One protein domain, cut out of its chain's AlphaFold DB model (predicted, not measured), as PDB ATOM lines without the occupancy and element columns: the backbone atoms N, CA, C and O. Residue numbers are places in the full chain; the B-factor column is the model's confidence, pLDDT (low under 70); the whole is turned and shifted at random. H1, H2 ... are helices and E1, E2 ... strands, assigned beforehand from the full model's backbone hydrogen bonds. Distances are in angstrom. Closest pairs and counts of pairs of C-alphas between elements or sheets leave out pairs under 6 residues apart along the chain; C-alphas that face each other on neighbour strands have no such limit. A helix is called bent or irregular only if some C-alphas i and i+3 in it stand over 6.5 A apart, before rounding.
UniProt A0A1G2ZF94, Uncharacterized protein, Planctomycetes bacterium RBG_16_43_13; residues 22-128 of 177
ATOM      1  N   VAL A  22     233.043 174.068 210.688       94.81
ATOM      2  CA  VAL A  22     231.581 174.109 210.826       94.81
ATOM      3  C   VAL A  22     231.166 174.699 212.170       94.81
ATOM      4  O   VAL A  22     230.323 175.594 212.201       94.81
ATOM      5  N   ILE A  23     231.774 174.266 213.278       96.00
ATOM      6  CA  ILE A  23     231.444 174.834 214.595       96.00
ATOM      7  C   ILE A  23     231.850 176.309 214.700       96.00
ATOM      8  O   ILE A  23     231.147 177.083 215.345       96.00
ATOM      9  N   VAL A  24     232.930 176.720 214.020       96.81
ATOM     10  CA  VAL A  24     233.350 178.127 213.944       96.81
ATOM     11  C   VAL A  24     232.299 178.958 213.211       96.81
ATOM     12  O   VAL A  24     231.869 179.989 213.724       96.81
ATOM     13  N   ILE A  25     231.827 178.495 212.052       96.19
ATOM     14  CA  ILE A  25     230.792 179.200 211.285       96.19
ATOM     15  C   ILE A  25     229.471 179.250 212.070       96.19
ATOM     16  O   ILE A  25     228.873 180.321 212.173       96.19
ATOM     17  N   ILE A  26     229.037 178.142 212.689       95.94
ATOM     18  CA  ILE A  26     227.830 178.114 213.537       95.94
ATOM     19  C   ILE A  26     227.977 179.085 214.717       95.94
ATOM     20  O   ILE A  26     227.030 179.803 215.026       95.94
ATOM     21  N   GLY A  27     229.155 179.155 215.343       96.12
ATOM     22  CA  GLY A  27     229.441 180.082 216.437       96.12
ATOM     23  C   GLY A  27     229.324 181.552 216.025       96.12
ATOM     24  O   GLY A  27     228.705 182.336 216.744       96.12
ATOM     25  N   ILE A  28     229.841 181.919 214.847       95.38
ATOM     26  CA  ILE A  28     229.716 183.281 214.296       95.38
ATOM     27  C   ILE A  28     228.244 183.616 214.023       95.38
ATOM     28  O   ILE A  28     227.755 184.659 214.457       95.38
ATOM     29  N   LEU A  29     227.513 182.718 213.351       95.81
ATOM     30  CA  LEU A  29     226.095 182.920 213.040       95.81
ATOM     31  C   LEU A  29     225.240 183.025 214.315       95.81
ATOM     32  O   LEU A  29     224.401 183.920 214.429       95.81
ATOM     33  N   ALA A  30     225.479 182.155 215.299       93.50
ATOM     34  CA  ALA A  30     224.783 182.176 216.583       93.50
ATOM     35  C   ALA A  30     225.106 183.441 217.397       93.50
ATOM     36  O   ALA A  30     224.203 184.018 218.005       93.50
ATOM     37  N   GLY A  31     226.359 183.908 217.366       93.31
ATOM     38  CA  GLY A  31     226.792 185.133 218.042       93.31
ATOM     39  C   GLY A  31     226.067 186.385 217.546       93.31
ATOM     40  O   GLY A  31     225.741 187.262 218.344       93.31
ATOM     41  N   ILE A  32     225.736 186.437 216.252       92.44
ATOM     42  CA  ILE A  32     224.955 187.536 215.664       92.44
ATOM     43  C   ILE A  32     223.458 187.399 216.007       92.44
ATOM     44  O   ILE A  32     222.775 188.403 216.206       92.44
ATOM     45  N   LEU A  33     222.933 186.172 216.119       89.06
ATOM     46  CA  LEU A  33     221.505 185.923 216.366       89.06
ATOM     47  C   LEU A  33     221.065 186.137 217.824       89.06
ATOM     48  O   LEU A  33     219.986 186.682 218.068       89.06
ATOM     49  N   LEU A  34     221.869 185.702 218.798       87.88
ATOM     50  CA  LEU A  34     221.511 185.685 220.224       87.88
ATOM     51  C   LEU A  34     220.949 187.010 220.789       87.88
ATOM     52  O   LEU A  34     219.911 186.953 221.459       87.88
ATOM     53  N   PRO A  35     221.538 188.197 220.535       83.12
ATOM     54  CA  PRO A  35     221.024 189.443 221.114       83.12
ATOM     55  C   PRO A  35     219.641 189.838 220.571       83.12
ATOM     56  O   PRO A  35     218.831 190.419 221.297       83.12
ATOM     57  N   GLY A  36     219.328 189.495 219.317       86.50
ATOM     58  CA  GLY A  36     218.044 189.832 218.689       86.50
ATOM     59  C   GLY A  36     216.864 189.008 219.217       86.50
ATOM     60  O   GLY A  36     215.729 189.493 219.250       86.50
ATOM     61  N   ILE A  37     217.118 187.783 219.686       89.81
ATOM     62  CA  ILE A  37     216.072 186.823 220.072       89.81
ATOM     63  C   ILE A  37     215.301 187.284 221.316       89.81
ATOM     64  O   ILE A  37     214.075 187.173 221.358       89.81
ATOM     65  N   ALA A  38     215.976 187.857 222.317       85.50
ATOM     66  CA  ALA A  38     215.311 188.318 223.540       85.50
ATOM     67  C   ALA A  38     214.285 189.434 223.258       85.50
ATOM     68  O   ALA A  38     213.191 189.444 223.832       85.50
ATOM     69  N   ASN A  39     214.610 190.345 222.338       85.81
ATOM     70  CA  ASN A  39     213.701 191.407 221.903       85.81
ATOM     71  C   ASN A  39     212.558 190.848 221.050       85.81
ATOM     72  O   ASN A  39     211.405 191.233 221.253       85.81
ATOM     73  N   ALA A  40     212.845 189.885 220.168       87.31
ATOM     74  CA  ALA A  40     211.829 189.210 219.366       87.31
ATOM     75  C   ALA A  40     210.796 188.472 220.236       87.31
ATOM     76  O   ALA A  40     209.597 188.580 219.986       87.31
ATOM     77  N   ILE A  41     211.224 187.793 221.305       89.12
ATOM     78  CA  ILE A  41     210.318 187.112 222.245       89.12
ATOM     79  C   ILE A  41     209.441 188.121 222.995       89.12
ATOM     80  O   ILE A  41     208.241 187.894 223.146       89.12
ATOM     81  N   LYS A  42     210.008 189.245 223.459       87.06
ATOM     82  CA  LYS A  42     209.225 190.314 224.105       87.06
ATOM     83  C   LYS A  42     208.180 190.885 223.146       87.06
ATOM     84  O   LYS A  42     207.014 190.981 223.517       87.06
ATOM     85  N   ALA A  43     208.568 191.176 221.905       86.12
ATOM     86  CA  ALA A  43     207.653 191.645 220.869       86.12
ATOM     87  C   ALA A  43     206.566 190.608 220.535       86.12
ATOM     88  O   ALA A  43     205.401 190.968 220.386       86.12
ATOM     89  N   ALA A  44     206.909 189.319 220.472       87.50
ATOM     90  CA  ALA A  44     205.946 188.243 220.242       87.50
ATOM     91  C   ALA A  44     204.931 188.128 221.390       87.50
ATOM     92  O   ALA A  44     203.732 188.033 221.141       87.50
ATOM     93  N   LYS A  45     205.391 188.210 222.647       87.44
ATOM     94  CA  LYS A  45     204.517 188.237 223.831       87.44
ATOM     95  C   LYS A  45     203.586 189.450 223.820       87.44
ATOM     96  O   LYS A  45     202.402 189.297 224.098       87.44
ATOM     97  N   LEU A  46     204.096 190.628 223.455       84.69
ATOM     98  CA  LEU A  46     203.293 191.845 223.314       84.69
ATOM     99  C   LEU A  46     202.221 191.698 222.228       84.69
ATOM    100  O   LEU A  46     201.058 191.989 222.491       84.69
ATOM    101  N   LYS A  47     202.584 191.190 221.043       84.56
ATOM    102  CA  LYS A  47     201.635 190.927 219.947       84.56
ATOM    103  C   LYS A  47     200.568 189.908 220.344       84.56
ATOM    104  O   LYS A  47     199.387 190.132 220.093       84.56
ATOM    105  N   GLY A  48     200.969 188.817 220.997       84.81
ATOM    106  CA  GLY A  48     200.035 187.815 221.512       84.81
ATOM    107  C   GLY A  48     199.073 188.413 222.537       84.81
ATOM    108  O   GLY A  48     197.866 188.193 222.459       84.81
ATOM    109  N   CYS A  49     199.584 189.242 223.447       84.25
ATOM    110  CA  CYS A  49     198.747 189.909 224.428       84.25
ATOM    111  C   CYS A  49     197.767 190.897 223.786       84.25
ATOM    112  O   CYS A  49     196.579 190.843 224.076       84.25
ATOM    113  N   GLN A  50     198.229 191.741 222.860       79.75
ATOM    114  CA  GLN A  50     197.377 192.670 222.113       79.75
ATOM    115  C   GLN A  50     196.254 191.940 221.355       79.75
ATOM    116  O   GLN A  50     195.114 192.402 221.351       79.75
ATOM    117  N   GLY A  51     196.547 190.774 220.768       80.62
ATOM    118  CA  GLY A  51     195.539 189.912 220.144       80.62
ATOM    119  C   GLY A  51     194.495 189.402 221.141       80.62
ATOM    120  O   GLY A  51     193.296 189.510 220.886       80.62
ATOM    121  N   ASN A  52     194.932 188.920 222.309       82.12
ATOM    122  CA  ASN A  52     194.024 188.491 223.378       82.12
ATOM    123  C   ASN A  52     193.135 189.644 223.866       82.12
ATOM    124  O   ASN A  52     191.931 189.458 224.022       82.12
ATOM    125  N   LEU A  53     193.702 190.839 224.054       77.56
ATOM    126  CA  LEU A  53     192.953 192.030 224.456       77.56
ATOM    127  C   LEU A  53     191.900 192.428 223.411       77.56
ATOM    128  O   LEU A  53     190.755 192.691 223.769       77.56
ATOM    129  N   SER A  54     192.255 192.397 222.125       75.06
ATOM    130  CA  SER A  54     191.314 192.634 221.021       75.06
ATOM    131  C   SER A  54     190.152 191.635 221.037       75.06
ATOM    132  O   SER A  54     188.991 192.018 220.900       75.06
ATOM    133  N   ASN A  55     190.437 190.352 221.277       78.56
ATOM    134  CA  ASN A  55     189.405 189.318 221.353       78.56
ATOM    135  C   ASN A  55     188.482 189.495 222.567       78.56
ATOM    136  O   ASN A  55     187.271 189.332 222.434       78.56
ATOM    137  N   LEU A  56     189.030 189.866 223.731       76.19
ATOM    138  CA  LEU A  56     188.232 190.183 224.917       76.19
ATOM    139  C   LEU A  56     187.296 191.363 224.652       76.19
ATOM    140  O   LEU A  56     186.104 191.276 224.935       76.19
ATOM    141  N   PHE A  57     187.822 192.432 224.057       74.19
ATOM    142  CA  PHE A  57     187.034 193.598 223.680       74.19
ATOM    143  C   PHE A  57     185.889 193.222 222.732       74.19
ATOM    144  O   PHE A  57     184.734 193.528 223.012       74.19
ATOM    145  N   LYS A  58     186.172 192.470 221.664       74.25
ATOM    146  CA  LYS A  58     185.134 191.979 220.744       74.25
ATOM    147  C   LYS A  58     184.063 191.157 221.459       74.25
ATOM    148  O   LYS A  58     182.883 191.391 221.234       74.25
ATOM    149  N   GLY A  59     184.452 190.231 222.340       74.94
ATOM    150  CA  GLY A  59     183.498 189.401 223.084       74.94
ATOM    151  C   GLY A  59     182.540 190.228 223.944       74.94
ATOM    152  O   GLY A  59     181.343 189.956 223.995       74.94
ATOM    153  N   VAL A  60     183.059 191.284 224.561       72.31
ATOM    154  CA  VAL A  60     182.289 192.218 225.390       72.31
ATOM    155  C   VAL A  60     181.321 193.028 224.545       72.31
ATOM    156  O   VAL A  60     180.153 193.158 224.901       72.31
ATOM    157  N   PHE A  61     181.781 193.518 223.398       70.56
ATOM    158  CA  PHE A  61     180.948 194.251 222.452       70.56
ATOM    159  C   PHE A  61     179.817 193.395 221.897       70.56
ATOM    160  O   PHE A  61     178.663 193.823 221.904       70.56
ATOM    161  N   THR A  62     180.124 192.161 221.501       72.56
ATOM    162  CA  THR A  62     179.118 191.183 221.086       72.56
ATOM    163  C   THR A  62     178.113 190.923 222.204       72.56
ATOM    164  O   THR A  62     176.916 190.908 221.945       72.56
ATOM    165  N   TYR A  63     178.558 190.779 223.456       71.19
ATOM    166  CA  TYR A  63     177.644 190.603 224.584       71.19
ATOM    167  C   TYR A  63     176.712 191.808 224.753       71.19
ATOM    168  O   TYR A  63     175.498 191.641 224.696       71.19
ATOM    169  N   VAL A  64     177.245 193.028 224.898       68.94
ATOM    170  CA  VAL A  64     176.432 194.253 225.078       68.94
ATOM    171  C   VAL A  64     175.382 194.392 223.974       68.94
ATOM    172  O   VAL A  64     174.250 194.812 224.212       68.94
ATOM    173  N   ALA A  65     175.741 194.008 222.758       65.38
ATOM    174  CA  ALA A  65     174.836 194.042 221.635       65.38
ATOM    175  C   ALA A  65     173.710 193.019 221.662       65.38
ATOM    176  O   ALA A  65     172.580 193.370 221.326       65.38
ATOM    177  N   LEU A  66     173.999 191.783 222.079       65.56
ATOM    178  CA  LEU A  66     172.972 190.760 222.278       65.56
ATOM    179  C   LEU A  66     171.913 191.227 223.287       65.56
ATOM    180  O   LEU A  66     170.749 190.856 223.171       65.56
ATOM    181  N   TYR A  67     172.295 192.104 224.221       62.31
ATOM    182  CA  TYR A  67     171.405 192.708 225.213       62.31
ATOM    183  C   TYR A  67     170.975 194.142 224.858       62.31
ATOM    184  O   TYR A  67     170.726 194.965 225.742       62.31
ATOM    185  N   GLY A  68     170.875 194.471 223.566       59.00
ATOM    186  CA  GLY A  68     170.260 195.721 223.104       59.00
ATOM    187  C   GLY A  68     170.996 196.983 223.556       59.00
ATOM    188  O   GLY A  68     170.360 197.979 223.892       59.00
ATOM    189  N   GLY A  69     172.328 196.926 223.635       58.66
ATOM    190  CA  GLY A  69     173.157 198.054 224.063       58.66
ATOM    191  C   GLY A  69     173.193 198.263 225.576       58.66
ATOM    192  O   GLY A  69     173.818 199.214 226.047       58.66
ATOM    193  N   THR A  70     172.538 197.394 226.351       57.72
ATOM    194  CA  THR A  70     172.533 197.482 227.810       57.72
ATOM    195  C   THR A  70     173.683 196.677 228.408       57.72
ATOM    196  O   THR A  70     173.979 195.553 228.003       57.72
ATOM    197  N   ARG A  71     174.354 197.266 229.399       61.59
ATOM    198  CA  ARG A  71     175.403 196.607 230.184       61.59
ATOM    199  C   ARG A  71     174.740 195.757 231.271       61.59
ATOM    200  O   ARG A  71     174.731 196.144 232.437       61.59
ATOM    201  N   GLN A  72     174.108 194.648 230.885       63.59
ATOM    202  CA  GLN A  72     173.578 193.694 231.864       63.59
ATOM    203  C   GLN A  72     174.723 193.062 232.661       63.59
ATOM    204  O   GLN A  72     175.856 193.005 232.183       63.59
ATOM    205  N   SER A  73     174.452 192.637 233.897       63.19
ATOM    206  CA  SER A  73     175.442 191.931 234.715       63.19
ATOM    207  C   SER A  73     175.923 190.676 233.982       63.19
ATOM    208  O   SER A  73     175.103 190.011 233.345       63.19
ATOM    209  N   PRO A  74     177.214 190.320 234.085       65.31
ATOM    210  CA  PRO A  74     177.747 189.176 233.366       65.31
ATOM    211  C   PRO A  74     177.056 187.891 233.856       65.31
ATOM    212  O   PRO A  74     176.557 187.870 234.987       65.31
ATOM    213  N   PRO A  75     177.020 186.820 233.038       62.66
ATOM    214  CA  PRO A  75     176.394 185.561 233.427       62.66
ATOM    215  C   PRO A  75     176.977 185.056 234.751       62.66
ATOM    216  O   PRO A  75     178.195 184.924 234.880       62.66
ATOM    217  N   ALA A  76     176.112 184.791 235.729       66.44
ATOM    218  CA  ALA A  76     176.506 184.105 236.953       66.44
ATOM    219  C   ALA A  76     176.646 182.601 236.682       66.44
ATOM    220  O   ALA A  76     175.937 182.052 235.832       66.44
ATOM    221  N   ASP A  77     177.546 181.926 237.398       64.25
ATOM    222  CA  ASP A  77     177.557 180.464 237.393       64.25
ATOM    223  C   ASP A  77     176.307 179.899 238.101       64.25
ATOM    224  O   ASP A  77     175.492 180.632 238.665       64.25
ATOM    225  N   VAL A  78     176.135 178.576 238.075       68.44
ATOM    226  CA  VAL A  78     174.985 177.895 238.704       68.44
ATOM    227  C   VAL A  78     174.867 178.139 240.215       68.44
ATOM    228  O   VAL A  78     173.815 177.874 240.790       68.44
ATOM    229  N   ASN A  79     175.919 178.658 240.853       75.06
ATOM    230  CA  ASN A  79     175.955 178.994 242.273       75.06
ATOM    231  C   ASN A  79     175.726 180.495 242.523       75.06
ATOM    232  O   ASN A  79     175.845 180.950 243.660       75.06
ATOM    233  N   GLY A  80     175.416 181.277 241.482       66.75
ATOM    234  CA  GLY A  80     175.281 182.730 241.578       66.75
ATOM    235  C   GLY A  80     176.625 183.458 241.673       66.75
ATOM    236  O   GLY A  80     176.654 184.658 241.948       66.75
ATOM    237  N   GLU A  81     177.743 182.761 241.456       65.25
ATOM    238  CA  GLU A  81     179.075 183.336 241.577       65.25
ATOM    239  C   GLU A  81     179.436 184.087 240.290       65.25
ATOM    240  O   GLU A  81     179.423 183.545 239.181       65.25
ATOM    241  N   LEU A  82     179.783 185.363 240.437       61.72
ATOM    242  CA  LEU A  82     180.124 186.250 239.330       61.72
ATOM    243  C   LEU A  82     181.598 186.085 238.920       61.72
ATOM    244  O   LEU A  82     182.395 187.030 238.986       61.72
ATOM    245  N   LYS A  83     181.987 184.873 238.517       58.47
ATOM    246  CA  LYS A  83     183.356 184.577 238.071       58.47
ATOM    247  C   LYS A  83     183.698 185.407 236.830       58.47
ATOM    248  O   LYS A  83     183.004 185.360 235.823       58.47
ATOM    249  N   GLY A  84     184.764 186.205 236.913       56.75
ATOM    250  CA  GLY A  84     185.175 187.113 235.831       56.75
ATOM    251  C   GLY A  84     184.415 188.444 235.769       56.75
ATOM    252  O   GLY A  84     184.685 189.252 234.882       56.75
ATOM    253  N   SER A  85     183.528 188.741 236.726       59.25
ATOM    254  CA  SER A  85     182.829 190.035 236.774       59.25
ATOM    255  C   SER A  85     183.732 191.232 237.019       59.25
ATOM    256  O   SER A  85     183.379 192.324 236.601       59.25
ATOM    257  N   ALA A  86     184.912 191.049 237.611       61.41
ATOM    258  CA  ALA A  86     185.892 192.124 237.748       61.41
ATOM    259  C   ALA A  86     186.292 192.710 236.381       61.41
ATOM    260  O   ALA A  86     186.382 193.926 236.235       61.41
ATOM    261  N   LEU A  87     186.452 191.853 235.363       64.50
ATOM    262  CA  LEU A  87     186.698 192.289 233.989       64.50
ATOM    263  C   LEU A  87     185.483 193.049 233.447       64.50
ATOM    264  O   LEU A  87     185.636 194.127 232.885       64.50
ATOM    265  N   TRP A  88     184.276 192.523 233.666       65.38
ATOM    266  CA  TRP A  88     183.036 193.157 233.220       65.38
ATOM    267  C   TRP A  88     182.794 194.530 233.856       65.38
ATOM    268  O   TRP A  88     182.440 195.479 233.166       65.38
ATOM    269  N   VAL A  89     183.032 194.657 235.160       61.88
ATOM    270  CA  VAL A  89     182.933 195.913 235.910       61.88
ATOM    271  C   VAL A  89     183.986 196.908 235.426       61.88
ATOM    272  O   VAL A  89     183.652 198.069 235.208       61.88
ATOM    273  N   ALA A  90     185.223 196.459 235.180       62.03
ATOM    274  CA  ALA A  90     186.267 197.304 234.599       62.03
ATOM    275  C   ALA A  90     185.850 197.841 233.219       62.03
ATOM    276  O   ALA A  90     185.929 199.046 232.988       62.03
ATOM    277  N   LEU A  91     185.317 196.972 232.353       62.12
ATOM    278  CA  LEU A  91     184.791 197.303 231.020       62.12
ATOM    279  C   LEU A  91     183.519 198.159 231.035       62.12
ATOM    280  O   LEU A  91     183.221 198.858 230.071       62.12
ATOM    281  N   CYS A  92     182.744 198.097 232.114       56.41
ATOM    282  CA  CYS A  92     181.546 198.907 232.301       56.41
ATOM    283  C   CYS A  92     181.823 200.220 233.043       56.41
ATOM    284  O   CYS A  92     180.885 201.001 233.221       56.41
ATOM    285  N   SER A  93     183.066 200.477 233.463       57.25
ATOM    286  CA  SER A  93     183.444 201.730 234.119       57.25
ATOM    287  C   SER A  93     183.404 202.920 233.149       57.25
ATOM    288  O   SER A  93     183.300 202.762 231.926       57.25
ATOM    289  N   ASP A  94     183.443 204.131 233.703       52.25
ATOM    290  CA  ASP A  94     183.295 205.384 232.958       52.25
ATOM    291  C   ASP A  94     184.336 205.563 231.844       52.25
ATOM    292  O   ASP A  94     184.013 206.141 230.813       52.25
ATOM    293  N   THR A  95     185.519 204.953 231.973       52.62
ATOM    294  CA  THR A  95     186.586 204.946 230.954       52.62
ATOM    295  C   THR A  95     186.144 204.349 229.609       52.62
ATOM    296  O   THR A  95     186.720 204.654 228.571       52.62
ATOM    297  N   PHE A  96     185.097 203.520 229.600       55.09
ATOM    298  CA  PHE A  96     184.540 202.902 228.391       55.09
ATOM    299  C   PHE A  96     183.294 203.588 227.847       55.09
ATOM    300  O   PHE A  96     182.737 203.132 226.845       55.09
ATOM    301  N   LYS A  97     182.784 204.625 228.520       52.88
ATOM    302  CA  LYS A  97     181.628 205.380 228.021       52.88
ATOM    303  C   LYS A  97     181.966 206.065 226.700       52.88
ATOM    304  O   LYS A  97     181.177 205.945 225.772       52.88
ATOM    305  N   ASP A  98     183.170 206.620 226.582       50.69
ATOM    306  CA  ASP A  98     183.600 207.335 225.379       50.69
ATOM    307  C   ASP A  98     183.667 206.407 224.158       50.69
ATOM    308  O   ASP A  98     183.229 206.767 223.079       50.69
ATOM    309  N   VAL A  99     184.131 205.160 224.283       52.75
ATOM    310  CA  VAL A  99     184.203 204.218 223.138       52.75
ATOM    311  C   VAL A  99     182.810 203.808 222.620       52.75
ATOM    312  O   VAL A  99     182.677 203.384 221.473       52.75
ATOM    313  N   LEU A 100     181.775 203.930 223.457       50.53
ATOM    314  CA  LEU A 100     180.371 203.642 223.128       50.53
ATOM    315  C   LEU A 100     179.546 204.896 222.795       50.53
ATOM    316  O   LEU A 100     178.329 204.808 222.593       50.53
ATOM    317  N   GLU A 101     180.166 206.074 222.799       48.09
ATOM    318  CA  GLU A 101     179.501 207.336 222.510       48.09
ATOM    319  C   GLU A 101     180.076 207.963 221.236       48.09
ATOM    320  O   GLU A 101     181.282 207.999 221.007       48.09
ATOM    321  N   GLN A 102     179.180 208.472 220.383       46.00
ATOM    322  CA  GLN A 102     179.510 209.138 219.114       46.00
ATOM    323  C   GLN A 102     180.402 210.384 219.290       46.00
ATOM    324  O   GLN A 102     180.903 210.922 218.310       46.00
ATOM    325  N   SER A 103     180.607 210.856 220.523       46.69
ATOM    326  CA  SER A 103     181.467 211.991 220.866       46.69
ATOM    327  C   SER A 103     182.962 211.664 220.869       46.69
ATOM    328  O   SER A 103     183.767 212.580 221.034       46.69
ATOM    329  N   ASN A 104     183.362 210.403 220.676       46.69
ATOM    330  CA  ASN A 104     184.772 210.020 220.593       46.69
ATOM    331  C   ASN A 104     185.336 210.355 219.205       46.69
ATOM    332  O   ASN A 104     185.535 209.476 218.373       46.69
ATOM    333  N   GLN A 105     185.516 211.655 218.956       51.88
ATOM    334  CA  GLN A 105     185.962 212.302 217.715       51.88
ATOM    335  C   GLN A 105     187.376 211.861 217.261       51.88
ATOM    336  O   GLN A 105     188.269 212.689 217.103       51.88
ATOM    337  N   GLY A 106     187.632 210.566 217.074       48.12
ATOM    338  CA  GLY A 106     188.927 210.072 216.606       48.12
ATOM    339  C   GLY A 106     189.972 209.805 217.691       48.12
ATOM    340  O   GLY A 106     191.118 209.510 217.354       48.12
ATOM    341  N   ALA A 107     189.637 209.910 218.983       50.44
ATOM    342  CA  ALA A 107     190.608 209.669 220.048       50.44
ATOM    343  C   ALA A 107     190.749 208.162 220.324       50.44
ATOM    344  O   ALA A 107     189.955 207.564 221.054       50.44
ATOM    345  N   ASN A 108     191.794 207.542 219.764       53.62
ATOM    346  CA  ASN A 108     192.206 206.188 220.136       53.62
ATOM    347  C   ASN A 108     192.424 206.131 221.658       53.62
ATOM    348  O   ASN A 108     193.415 206.633 222.188       53.62
ATOM    349  N   SER A 109     191.472 205.541 222.376       54.81
ATOM    350  CA  SER A 109     191.548 205.390 223.827       54.81
ATOM    351  C   SER A 109     192.217 204.054 224.140       54.81
ATOM    352  O   SER A 109     191.836 203.021 223.581       54.81
ATOM    353  N   ALA A 110     193.213 204.054 225.027       60.22
ATOM    354  CA  ALA A 110     193.793 202.827 225.558       60.22
ATOM    355  C   ALA A 110     192.740 202.103 226.414       60.22
ATOM    356  O   ALA A 110     192.438 202.515 227.530       60.22
ATOM    357  N   ILE A 111     192.164 201.039 225.862       61.94
ATOM    358  CA  ILE A 111     191.013 200.324 226.425       61.94
ATOM    359  C   ILE A 111     191.478 199.265 227.411       61.94
ATOM    360  O   ILE A 111     191.109 199.262 228.580       61.94
ATOM    361  N   LEU A 112     192.317 198.353 226.939       70.44
ATOM    362  CA  LEU A 112     192.896 197.310 227.766       70.44
ATOM    363  C   LEU A 112     194.402 197.444 227.705       70.44
ATOM    364  O   LEU A 112     194.955 197.668 226.634       70.44
ATOM    365  N   VAL A 113     195.061 197.281 228.842       75.88
ATOM    366  CA  VAL A 113     196.509 197.430 228.944       75.88
ATOM    367  C   VAL A 113     197.130 196.081 229.265       75.88
ATOM    368  O   VAL A 113     196.676 195.364 230.153       75.88
ATOM    369  N   CYS A 114     198.186 195.739 228.535       79.81
ATOM    370  CA  CYS A 114     199.015 194.584 228.806       79.81
ATOM    371  C   CYS A 114     200.474 194.989 228.953       79.81
ATOM    372  O   CYS A 114     201.065 195.611 228.069       79.81
ATOM    373  N   THR A 115     201.065 194.569 230.063       82.56
ATOM    374  CA  THR A 115     202.455 194.858 230.393       82.56
ATOM    375  C   THR A 115     203.295 193.593 230.239       82.56
ATOM    376  O   THR A 115     203.002 192.562 230.840       82.56
ATOM    377  N   VAL A 116     204.360 193.666 229.436       80.00
ATOM    378  CA  VAL A 116     205.353 192.595 229.268       80.00
ATOM    379  C   VAL A 116     206.720 193.134 229.686       80.00
ATOM    380  O   VAL A 116     207.413 193.805 228.920       80.00
ATOM    381  N   GLY A 117     207.126 192.836 230.922       81.81
ATOM    382  CA  GLY A 117     208.303 193.461 231.535       81.81
ATOM    383  C   GLY A 117     208.037 194.941 231.814       81.81
ATOM    384  O   GLY A 117     207.047 195.262 232.454       81.81
ATOM    385  N   ASN A 118     208.886 195.832 231.296       82.38
ATOM    386  CA  ASN A 118     208.714 197.288 231.428       82.38
ATOM    387  C   ASN A 118     208.011 197.921 230.214       82.38
ATOM    388  O   ASN A 118     207.964 199.141 230.103       82.38
ATOM    389  N   VAL A 119     207.531 197.107 229.267       77.00
ATOM    390  CA  VAL A 119     206.833 197.593 228.074       77.00
ATOM    391  C   VAL A 119     205.339 197.437 228.286       77.00
ATOM    392  O   VAL A 119     204.860 196.333 228.546       77.00
ATOM    393  N   THR A 120     204.617 198.539 228.140       80.00
ATOM    394  CA  THR A 120     203.164 198.596 228.245       80.00
ATOM    395  C   THR A 120     202.583 198.804 226.855       80.00
ATOM    396  O   THR A 120     202.889 199.800 226.209       80.00
ATOM    397  N   ASN A 121     201.754 197.867 226.396       75.62
ATOM    398  CA  ASN A 121     200.949 198.030 225.191       75.62
ATOM    399  C   ASN A 121     199.482 198.127 225.575       75.62
ATOM    400  O   ASN A 121     199.000 197.359 226.408       75.62
ATOM    401  N   ALA A 122     198.770 199.028 224.917       66.75
ATOM    402  CA  ALA A 122     197.328 199.088 225.004       66.75
ATOM    403  C   ALA A 122     196.693 198.479 223.751       66.75
ATOM    404  O   ALA A 122     197.226 198.578 222.646       66.75
ATOM    405  N   TYR A 123     195.539 197.844 223.924       66.75
ATOM    406  CA  TYR A 123     194.581 197.741 222.840       66.75
ATOM    407  C   TYR A 123     193.937 199.116 222.673       66.75
ATOM    408  O   TYR A 123     193.264 199.602 223.586       66.75
ATOM    409  N   GLU A 124     194.185 199.738 221.529       66.62
ATOM    410  CA  GLU A 124     193.497 200.950 221.106       66.62
ATOM    411  C   GLU A 124     192.178 200.552 220.447       66.62
ATOM    412  O   GLU A 124     192.134 199.644 219.610       66.62
ATOM    413  N   GLY A 125     191.092 201.193 220.873       58.00
ATOM    414  CA  GLY A 125     189.792 201.024 220.229       58.00
ATOM    415  C   GLY A 125     189.784 201.534 218.788       58.00
ATOM    416  O   GLY A 125     190.730 202.191 218.356       58.00
ATOM    417  N   PRO A 126     188.711 201.257 218.031       54.00
ATOM    418  CA  PRO A 126     188.526 201.880 216.727       54.00
ATOM    419  C   PRO A 126     188.440 203.405 216.855       54.00
ATOM    420  O   PRO A 126     187.914 203.929 217.835       54.00
ATOM    421  N   THR A 127     188.919 204.098 215.822       52.16
ATOM    422  CA  THR A 127     188.959 205.567 215.728       52.16
ATOM    423  C   THR A 127     187.567 206.200 215.805       52.16
ATOM    424  O   THR A 127     187.423 207.300 216.322       52.16
ATOM    425  N   ASN A 128     186.529 205.479 215.374       51.06
ATOM    426  CA  ASN A 128     185.140 205.900 215.518       51.06
ATOM    427  C   ASN A 128     184.477 205.012 216.577       51.06
ATOM    428  O   ASN A 128     184.496 203.783 216.458       51.06
TER     429      ASN A 128
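AT A GLANCE: This is residues 22 to 128 of the 177 residues of an uncharacterized protein of Planctomycetes bacterium RBG_16_43_13 (UniProt A0A1G2ZF94). One very long helix, H1, bent near its start, makes the long axis; a two-stranded hairpin, E1 and E2, packs along one side of residues 42 to 57, while residues 22 to 41 stick out as a free arm. The short helix H2 sits crosswise near the other end of H1, between two long loops. The printed part has 107 residues, in the order H1, H2, E1, E2, with an antiparallel sheet E1 - E2; the class is mostly helix. It is extended, with a radius of gyration of the C-alphas of 20.3 A and spans of 66 by 42 by 23 A.

IN THESE COORDINATES: Find C-alpha 22 at (231.581, 174.109, 210.826), where H1, residues 22 to 66, begins. By its hydrogen bonds it was assigned as one helix, but it is bent: C-alphas 32 and 35 are 7.0 A apart. Arm H1a, residues 22 to 32, is 15.7 A long; arm H1b, residues 35 to 66, runs 48.1 A to C-alpha 66 at (172.972, 190.760, 222.278). Next come H2, residues 85 to 92, 10.0 A, E1, residues 110 to 116, 15.9 A, and E2, residues 119 to 124, 15.4 A, ending at (193.497, 200.950, 221.106).

HOW THE PARTS SIT: H1a and H1b stand at a steep tilt of 54 degrees. H1b and H2 are close but not clearly touching, about perpendicular at 79 degrees; their closest C-alphas, of Val 60 and Trp 88, are 7.9 A apart. The closest C-alphas of H1b and E1 are Leu 53 and Leu 112, 6.2 A; of H1b and E2, Gln 50 and Tyr 123, 5.8 A. In the hairpin E1 and E2, antiparallel at 154 degrees, N 114 and O 121 are within hydrogen-bond range at 2.8 A. Every O i to N i+4 pair is within range in H1a and H2, and 27 of 28 in H1b.

THE WHOLE: The C-alphas farthest apart, of Val 22 and Gly 68, are 66.2 A apart. The printed part has no cut; the links H1 to H2 and H2 to E1 are long. Look for pLDDT under 70 at residues 64 to 78, 80 to 111 and 122 to 128.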